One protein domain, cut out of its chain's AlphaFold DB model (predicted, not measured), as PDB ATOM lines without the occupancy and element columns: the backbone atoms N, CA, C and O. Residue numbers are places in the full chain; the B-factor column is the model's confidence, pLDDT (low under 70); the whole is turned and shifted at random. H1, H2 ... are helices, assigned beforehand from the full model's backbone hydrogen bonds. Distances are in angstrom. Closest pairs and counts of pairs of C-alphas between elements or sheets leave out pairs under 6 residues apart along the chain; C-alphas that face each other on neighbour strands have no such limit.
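What this domain is: This is residues 476 to 539 of the 910 residues of the protein "FAD-dependent oxidoreductase" of Spirochaetales bacterium (UniProt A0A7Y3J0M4). Three short helices stand steeply or nearly square to one another round a small middle, none side by side with another. H3 is the longest; H2 meets it near its middle with its first residue, Val 499, H1 is near H3's last residues, and after H3 the stretch of residues 527 to 539 folds back along H3 towards the level where that helix began. The printed part has 64 residues with three named helices, in the order H1, H2, H3, and no named strand; the class is all helix, though under half of the residues, 31 of 64, are in named elements. The whole is compact, with a radius of gyration of the C-alphas of 10.2 A, and rounded, spanning 25 by 25 by 17 A.

How they stand to each other: The first named helix, H1, is residues 484 to 493. A tight link of 5 residues joins it to H2, residues 499 to 505. H1 and H2 are close but not clearly touching; their closest C-alphas, those of Ile 491 and Val 502, are 6.8 A apart. Their lines are about perpendicular, at 81 degrees. A short link of 7 residues joins H2 to H3, residues 513 to 526. H2 and H3 touch, and their closest C-alphas, those of Val 499 and Leu 519, are 5.9 A apart. These two lines are also about perpendicular, at 83 degrees. H1 and H3 only just touch, with 3 pairs of C-alphas within 8 A, and H3 does so with residues 522 to 526 alone. Their closest C-alphas are those of Ser 488 and Leu 526, 7.4 A apart. H1 and H3 run the same way at a steep tilt of 64 degrees. In H1, H2 and H3, every O i to N i+4 pair is within hydrogen-bond range.

Where its parts are: The printed part begins at Tyr 476, and H1 starts at C-alpha 484, at (-29.115, -26.857, 21.418). H1 measures 14.1 A from C-alpha 484 to C-alpha 493. H2, seven residues, begins at C-alpha 499, at (-34.740, -13.144, 19.823), and measures 10.2 A to C-alpha 505. H3, 14 residues, measures 20.0 A from C-alpha 513 to C-alpha 526, which is at (-36.066, -21.876, 28.581).

The domain as a whole: The two C-alphas farthest apart are those of Glu 493 and Ser 539, 27.2 A, while the first and last printed C-alphas, of Tyr 476 and Ser 539, are 18.1 A apart. The printed part has no cut, and neither link between its helices is long. Residues 527 to 539, 13 residues, have no named element, and their C-alphas lie 9 to 15 A from the mean of the C-alphas. The mean pLDDT of the printed part is 90.6, and no printed residue is under 70 in this predicted model.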
ATOM      1  N   TYR A 476     -28.671 -25.942  16.257       89.06
ATOM      2  CA  TYR A 476     -30.084 -25.964  16.631       89.06
ATOM      3  C   TYR A 476     -30.951 -25.150  15.660       89.06
ATOM      4  O   TYR A 476     -32.078 -25.537  15.347       89.06
ATOM      5  N   VAL A 477     -30.402 -24.035  15.172       90.62
ATOM      6  CA  VAL A 477     -30.989 -23.146  14.167       90.62
ATOM      7  C   VAL A 477     -29.940 -22.827  13.097       90.62
ATOM      8  O   VAL A 477     -28.759 -22.761  13.425       90.62
ATOM      9  N   PRO A 478     -30.335 -22.624  11.827       85.06
ATOM     10  CA  PRO A 478     -29.383 -22.535  10.715       85.06
ATOM     11  C   PRO A 478     -28.441 -21.327  10.795       85.06
ATOM     12  O   PRO A 478     -27.338 -21.388  10.263       85.06
ATOM     13  N   GLY A 479     -28.858 -20.243  11.449       86.75
ATOM     14  CA  GLY A 479     -28.081 -19.013  11.555       86.75
ATOM     15  C   GLY A 479     -27.172 -18.919  12.776       86.75
ATOM     16  O   GLY A 479     -26.507 -17.901  12.926       86.75
ATOM     17  N   ILE A 480     -27.130 -19.921  13.663       91.06
ATOM     18  CA  ILE A 480     -26.260 -19.892  14.848       91.06
ATOM     19  C   ILE A 480     -25.427 -21.172  14.915       91.06
ATOM     20  O   ILE A 480     -26.010 -22.250  15.029       91.06
ATOM     21  N   PRO A 481     -24.083 -21.074  14.933       89.69
ATOM     22  CA  PRO A 481     -23.196 -22.229  14.913       89.69
ATOM     23  C   PRO A 481     -23.051 -22.918  16.278       89.69
ATOM     24  O   PRO A 481     -21.948 -23.244  16.710       89.69
ATOM     25  N   LEU A 482     -24.168 -23.119  16.974       89.62
ATOM     26  CA  LEU A 482     -24.247 -23.772  18.274       89.62
ATOM     27  C   LEU A 482     -25.325 -24.851  18.230       89.62
ATOM     28  O   LEU A 482     -26.415 -24.652  17.684       89.62
ATOM     29  N   ASP A 483     -25.026 -25.995  18.837       89.69
ATOM     30  CA  ASP A 483     -26.055 -26.984  19.127       89.69
ATOM     31  C   ASP A 483     -27.028 -26.473  20.201       89.69
ATOM     32  O   ASP A 483     -26.897 -25.373  20.748       89.69
ATOM     33  N   ARG A 484     -28.061 -27.267  20.488       91.06
ATOM     34  CA  ARG A 484     -29.115 -26.857  21.418       91.06
ATOM     35  C   ARG A 484     -28.582 -26.621  22.829       91.06
ATOM     36  O   ARG A 484     -29.068 -25.711  23.499       91.06
ATOM     37  N   GLU A 485     -27.657 -27.452  23.293       90.44
ATOM     38  CA  GLU A 485     -27.155 -27.403  24.663       90.44
ATOM     39  C   GLU A 485     -26.288 -26.161  24.860       90.44
ATOM     40  O   GLU A 485     -26.589 -25.340  25.729       90.44
ATOM     41  N   ALA A 486     -25.312 -25.952  23.972       92.62
ATOM     42  CA  ALA A 486     -24.441 -24.784  23.987       92.62
ATOM     43  C   ALA A 486     -25.229 -23.477  23.812       92.62
ATOM     44  O   ALA A 486     -24.993 -22.508  24.532       92.62
ATOM     45  N   LEU A 487     -26.213 -23.449  22.904       94.69
ATOM     46  CA  LEU A 487     -27.071 -22.278  22.719       94.69
ATOM     47  C   LEU A 487     -27.940 -21.999  23.954       94.69
ATOM     48  O   LEU A 487     -28.100 -20.844  24.345       94.69
ATOM     49  N   SER A 488     -28.486 -23.038  24.591       95.75
ATOM     50  CA  SER A 488     -29.295 -22.878  25.806       95.75
ATOM     51  C   SER A 488     -28.463 -22.342  26.969       95.75
ATOM     52  O   SER A 488     -28.903 -21.413  27.645       95.75
ATOM     53  N   ALA A 489     -27.260 -22.887  27.176       95.50
ATOM     54  CA  ALA A 489     -26.322 -22.404  28.186       95.50
ATOM     55  C   ALA A 489     -25.960 -20.934  27.937       95.50
ATOM     56  O   ALA A 489     -26.139 -20.101  28.821       95.50
ATOM     57  N   PHE A 490     -25.592 -20.592  26.697       95.81
ATOM     58  CA  PHE A 490     -25.272 -19.223  26.300       95.81
ATOM     59  C   PHE A 490     -26.411 -18.233  26.592       95.81
ATOM     60  O   PHE A 490     -26.171 -17.153  27.139       95.81
ATOM     61  N   ILE A 491     -27.656 -18.599  26.259       97.25
ATOM     62  CA  ILE A 491     -28.849 -17.778  26.520       97.25
ATOM     63  C   ILE A 491     -29.050 -17.554  28.022       97.25
ATOM     64  O   ILE A 491     -29.302 -16.421  28.441       97.25
ATOM     65  N   LEU A 492     -28.949 -18.616  28.825       96.62
ATOM     66  CA  LEU A 492     -29.175 -18.560  30.270       96.62
ATOM     67  C   LEU A 492     -28.075 -17.766  30.988       96.62
ATOM     68  O   LEU A 492     -28.390 -16.872  31.771       96.62
ATOM     69  N   GLU A 493     -26.803 -18.028  30.678       96.81
ATOM     70  CA  GLU A 493     -25.640 -17.339  31.261       96.81
ATOM     71  C   GLU A 493     -25.669 -15.832  30.999       96.81
ATOM     72  O   GLU A 493     -25.353 -15.031  31.877       96.81
ATOM     73  N   ASN A 494     -26.105 -15.431  29.803       96.00
ATOM     74  CA  ASN A 494     -26.208 -14.025  29.420       96.00
ATOM     75  C   ASN A 494     -27.585 -13.413  29.735       96.00
ATOM     76  O   ASN A 494     -27.816 -12.250  29.409       96.00
ATOM     77  N   SER A 495     -28.499 -14.170  30.359       96.19
ATOM     78  CA  SER A 495     -29.865 -13.732  30.693       96.19
ATOM     79  C   SER A 495     -30.630 -13.119  29.505       96.19
ATOM     80  O   SER A 495     -31.364 -12.142  29.656       96.19
ATOM     81  N   LEU A 496     -30.452 -13.684  28.308       97.38
ATOM     82  CA  LEU A 496     -31.037 -13.169  27.066       97.38
ATOM     83  C   LEU A 496     -32.518 -13.559  26.988       97.38
ATOM     84  O   LEU A 496     -32.855 -14.743  27.019       97.38
ATOM     85  N   LYS A 497     -33.410 -12.568  26.891       96.31
ATOM     86  CA  LYS A 497     -34.873 -12.758  26.963       96.31
ATOM     87  C   LYS A 497     -35.628 -12.367  25.695       96.31
ATOM     88  O   LYS A 497     -36.849 -12.348  25.717       96.31
ATOM     89  N   SER A 498     -34.934 -12.087  24.599       94.88
ATOM     90  CA  SER A 498     -35.561 -11.750  23.317       94.88
ATOM     91  C   SER A 498     -34.754 -12.308  22.150       94.88
ATOM     92  O   SER A 498     -33.532 -12.457  22.264       94.88
ATOM     93  N   VAL A 499     -35.409 -12.611  21.025       93.81
ATOM     94  CA  VAL A 499     -34.740 -13.144  19.823       93.81
ATOM     95  C   VAL A 499     -33.623 -12.199  19.374       93.81
ATOM     96  O   VAL A 499     -32.495 -12.638  19.137       93.81
ATOM     97  N   SER A 500     -33.889 -10.891  19.370       90.75
ATOM     98  CA  SER A 500     -32.898  -9.882  18.996       90.75
ATOM     99  C   SER A 500     -31.707  -9.822  19.956       90.75
ATOM    100  O   SER A 500     -30.578  -9.596  19.518       90.75
ATOM    101  N   SER A 501     -31.912 -10.036  21.263       94.31
ATOM    102  CA  SER A 501     -30.797 -10.070  22.221       94.31
ATOM    103  C   SER A 501     -29.855 -11.256  21.983       94.31
ATOM    104  O   SER A 501     -28.643 -11.084  22.112       94.31
ATOM    105  N   VAL A 502     -30.383 -12.414  21.562       95.69
ATOM    106  CA  VAL A 502     -29.578 -13.584  21.173       95.69
ATOM    107  C   VAL A 502     -28.765 -13.281  19.921       95.69
ATOM    108  O   VAL A 502     -27.541 -13.349  19.964       95.69
ATOM    109  N   LEU A 503     -29.423 -12.847  18.843       92.50
ATOM    110  CA  LEU A 503     -28.765 -12.550  17.567       92.50
ATOM    111  C   LEU A 503     -27.646 -11.510  17.708       92.50
ATOM    112  O   LEU A 503     -26.548 -11.723  17.207       92.50
ATOM    113  N   ARG A 504     -27.883 -10.412  18.442       90.81
ATOM    114  CA  ARG A 504     -26.862  -9.369  18.658       90.81
ATOM    115  C   ARG A 504     -25.663  -9.855  19.466       90.81
ATOM    116  O   ARG A 504     -24.557  -9.361  19.268       90.81
ATOM    117  N   LYS A 505     -25.884 -10.751  20.432       93.06
ATOM    118  CA  LYS A 505     -24.830 -11.212  21.343       93.06
ATOM    119  C   LYS A 505     -24.017 -12.362  20.750       93.06
ATOM    120  O   LYS A 505     -22.889 -12.566  21.188       93.06
ATOM    121  N   THR A 506     -24.557 -13.091  19.774       90.50
ATOM    122  CA  THR A 506     -23.893 -14.217  19.110       90.50
ATOM    123  C   THR A 506     -23.048 -13.739  17.915       90.50
ATOM    124  O   THR A 506     -23.602 -13.311  16.902       90.50
ATOM    125  N   PRO A 507     -21.705 -13.832  17.972       80.44
ATOM    126  CA  PRO A 507     -20.850 -13.445  16.853       80.44
ATOM    127  C   PRO A 507     -21.110 -14.304  15.613       80.44
ATOM    128  O   PRO A 507     -21.185 -15.528  15.707       80.44
ATOM    129  N   GLY A 508     -21.218 -13.665  14.447       80.56
ATOM    130  CA  GLY A 508     -21.448 -14.361  13.178       80.56
ATOM    131  C   GLY A 508     -22.852 -14.954  13.021       80.56
ATOM    132  O   GLY A 508     -23.059 -15.742  12.102       80.56
ATOM    133  N   ALA A 509     -23.802 -14.592  13.892       87.44
ATOM    134  CA  ALA A 509     -25.187 -15.008  13.733       87.44
ATOM    135  C   ALA A 509     -25.784 -14.466  12.427       87.44
ATOM    136  O   ALA A 509     -25.604 -13.297  12.078       87.44
ATOM    137  N   VAL A 510     -26.526 -15.320  11.728       86.50
ATOM    138  CA  VAL A 510     -27.328 -14.944  10.565       86.50
ATOM    139  C   VAL A 510     -28.754 -14.703  11.028       86.50
ATOM    140  O   VAL A 510     -29.393 -15.569  11.627       86.50
ATOM    141  N   ASP A 511     -29.246 -13.502  10.750       85.38
ATOM    142  CA  ASP A 511     -30.609 -13.115  11.063       85.38
ATOM    143  C   ASP A 511     -31.537 -13.463   9.892       85.38
ATOM    144  O   ASP A 511     -31.615 -12.740   8.898       85.38
ATOM    145  N   ASP A 512     -32.211 -14.609   9.998       82.81
ATOM    146  CA  ASP A 512     -33.163 -15.106   9.007       82.81
ATOM    147  C   ASP A 512     -34.462 -15.624   9.665       82.81
ATOM    148  O   ASP A 512     -34.468 -15.984  10.852       82.81
ATOM    149  N   PRO A 513     -35.580 -15.724   8.915       80.81
ATOM    150  CA  PRO A 513     -36.868 -16.140   9.473       80.81
ATOM    151  C   PRO A 513     -36.863 -17.514  10.161       80.81
ATOM    152  O   PRO A 513     -37.561 -17.696  11.159       80.81
ATOM    153  N   LYS A 514     -36.098 -18.501   9.666       84.00
ATOM    154  CA  LYS A 514     -36.052 -19.842  10.278       84.00
ATOM    155  C   LYS A 514     -35.296 -19.802  11.601       84.00
ATOM    156  O   LYS A 514     -35.731 -20.442  12.560       84.00
ATOM    157  N   THR A 515     -34.208 -19.035  11.659       90.88
ATOM    158  CA  THR A 515     -33.445 -18.817  12.892       90.88
ATOM    159  C   THR A 515     -34.291 -18.125  13.952       90.88
ATOM    160  O   THR A 515     -34.389 -18.632  15.071       90.88
ATOM    161  N   ARG A 516     -34.999 -17.043  13.597       90.94
ATOM    162  CA  ARG A 516     -35.892 -16.333  14.526       90.94
ATOM    163  C   ARG A 516     -36.986 -17.229  15.110       90.94
ATOM    164  O   ARG A 516     -37.152 -17.259  16.325       90.94
ATOM    165  N   LEU A 517     -37.676 -18.010  14.273       90.88
ATOM    166  CA  LEU A 517     -38.743 -18.922  14.716       90.88
ATOM    167  C   LEU A 517     -38.238 -19.998  15.690       90.88
ATOM    168  O   LEU A 517     -38.916 -20.335  16.663       90.88
ATOM    169  N   GLY A 518     -37.052 -20.554  15.428       93.19
ATOM    170  CA  GLY A 518     -36.440 -21.540  16.318       93.19
ATOM    171  C   GLY A 518     -35.996 -20.939  17.654       93.19
ATOM    172  O   GLY A 518     -36.155 -21.584  18.693       93.19
ATOM    173  N   LEU A 519     -35.489 -19.701  17.635       95.44
ATOM    174  CA  LEU A 519     -35.114 -18.949  18.834       95.44
ATOM    175  C   LEU A 519     -36.322 -18.539  19.677       95.44
ATOM    176  O   LEU A 519     -36.266 -18.698  20.892       95.44
ATOM    177  N   ASP A 520     -37.414 -18.076  19.060       94.62
ATOM    178  CA  ASP A 520     -38.666 -17.744  19.755       94.62
ATOM    179  C   ASP A 520     -39.175 -18.945  20.567       94.62
ATOM    180  O   ASP A 520     -39.416 -18.846  21.773       94.62
ATOM    181  N   TYR A 521     -39.213 -20.128  19.943       94.75
ATOM    182  CA  TYR A 521     -39.570 -21.357  20.647       94.75
ATOM    183  C   TYR A 521     -38.575 -21.720  21.760       94.75
ATOM    184  O   TYR A 521     -38.997 -22.107  22.853       94.75
ATOM    185  N   LEU A 522     -37.265 -21.608  21.514       95.88
ATOM    186  CA  LEU A 522     -36.260 -21.946  22.523       95.88
ATOM    187  C   LEU A 522     -36.342 -21.018  23.741       95.88
ATOM    188  O   LEU A 522     -36.309 -21.504  24.867       95.88
ATOM    189  N   LEU A 523     -36.517 -19.712  23.534       95.88
ATOM    190  CA  LEU A 523     -36.719 -18.735  24.606       95.88
ATOM    191  C   LEU A 523     -38.014 -19.009  25.375       95.88
ATOM    192  O   LEU A 523     -37.998 -19.021  26.605       95.88
ATOM    193  N   SER A 524     -39.108 -19.306  24.666       92.69
ATOM    194  CA  SER A 524     -40.377 -19.722  25.273       92.69
ATOM    195  C   SER A 524     -40.202 -20.946  26.178       92.69
ATOM    196  O   SER A 524     -40.731 -20.975  27.290       92.69
ATOM    197  N   TYR A 525     -39.420 -21.936  25.740       94.75
ATOM    198  CA  TYR A 525     -39.098 -23.124  26.524       94.75
ATOM    199  C   TYR A 525     -38.211 -22.801  27.739       94.75
ATOM    200  O   TYR A 525     -38.598 -23.108  28.865       94.75
ATOM    201  N   LEU A 526     -37.059 -22.150  27.532       95.38
ATOM    202  CA  LEU A 526     -36.066 -21.876  28.581       95.38
ATOM    203  C   LEU A 526     -36.614 -20.964  29.681       95.38
ATOM    204  O   LEU A 526     -36.401 -21.216  30.865       95.38
ATOM    205  N   TRP A 527     -37.360 -19.930  29.294       94.06
ATOM    206  CA  TRP A 527     -37.943 -18.964  30.221       94.06
ATOM    207  C   TRP A 527     -39.384 -19.298  30.615       94.06
ATOM    208  O   TRP A 527     -40.039 -18.488  31.269       94.06
ATOM    209  N   LYS A 528     -39.895 -20.476  30.233       89.94
ATOM    210  CA  LYS A 528     -41.246 -20.960  30.573       89.94
ATOM    211  C   LYS A 528     -42.341 -19.939  30.236       89.94
ATOM    212  O   LYS A 528     -43.262 -19.721  31.018       89.94
ATOM    213  N   GLY A 529     -42.207 -19.283  29.086       85.25
ATOM    214  CA  GLY A 529     -43.099 -18.218  28.618       85.25
ATOM    215  C   GLY A 529     -42.799 -16.812  29.157       85.25
ATOM    216  O   GLY A 529     -43.422 -15.862  28.697       85.25
ATOM    217  N   ASN A 530     -41.833 -16.643  30.067       88.88
ATOM    218  CA  ASN A 530     -41.442 -15.346  30.638       88.88
ATOM    219  C   ASN A 530     -40.280 -14.699  29.866       88.88
ATOM    220  O   ASN A 530     -39.191 -14.483  30.407       88.88
ATOM    221  N   TYR A 531     -40.521 -14.397  28.595       93.12
ATOM    222  CA  TYR A 531     -39.576 -13.737  27.694       93.12
ATOM    223  C   TYR A 531     -40.287 -12.620  26.916       93.12
ATOM    224  O   TYR A 531     -41.517 -12.536  26.911       93.12
ATOM    225  N   GLU A 532     -39.515 -11.738  26.294       91.56
ATOM    226  CA  GLU A 532     -40.030 -10.695  25.417       91.56
ATOM    227  C   GLU A 532     -40.382 -11.313  24.060       91.56
ATOM    228  O   GLU A 532     -39.507 -11.723  23.291       91.56
ATOM    229  N   VAL A 533     -41.684 -11.414  23.794       88.06
ATOM    230  CA  VAL A 533     -42.210 -11.931  22.532       88.06
ATOM    231  C   VAL A 533     -42.051 -10.863  21.458       88.06
ATOM    232  O   VAL A 533     -42.670  -9.803  21.520       88.06
ATOM    233  N   GLU A 534     -41.250 -11.166  20.445       86.81
ATOM    234  CA  GLU A 534     -41.060 -10.307  19.282       86.81
ATOM    235  C   GLU A 534     -42.033 -10.723  18.174       86.81
ATOM    236  O   GLU A 534     -42.074 -11.892  17.778       86.81
ATOM    237  N   ARG A 535     -42.824  -9.778  17.648       80.12
ATOM    238  CA  ARG A 535     -43.841 -10.052  16.615       80.12
ATOM    239  C   ARG A 535     -43.201 -10.707  15.382       80.12
ATOM    240  O   ARG A 535     -43.664 -11.743  14.908       80.12
ATOM    241  N   ASP A 536     -42.082 -10.163  14.917       76.62
ATOM    242  CA  ASP A 536     -41.228 -10.680  13.841       76.62
ATOM    243  C   ASP A 536     -40.476 -11.978  14.207       76.62
ATOM    244  O   ASP A 536     -39.996 -12.685  13.324       76.62
ATOM    245  N   GLY A 537     -40.442 -12.370  15.480       80.94
ATOM    246  CA  GLY A 537     -39.995 -13.695  15.921       80.94
ATOM    247  C   GLY A 537     -41.009 -14.810  15.648       80.94
ATOM    248  O   GLY A 537     -40.634 -15.977  15.549       80.94
ATOM    249  N   GLN A 538     -42.286 -14.460  15.472       84.44
ATOM    250  CA  GLN A 538     -43.389 -15.409  15.342       84.44
ATOM    251  C   GLN A 538     -43.864 -15.594  13.901       84.44
ATOM    252  O   GLN A 538     -43.733 -14.710  13.045       84.44
ATOM    253  N   SER A 539     -44.470 -16.753  13.631       82.56
ATOM    254  CA  SER A 539     -45.169 -16.989  12.370       82.56
ATOM    255  C   SER A 539     -46.476 -16.194  12.335       82.56
ATOM    256  O   SER A 539     -47.062 -15.916  13.381       82.56
TER     257      SER A 539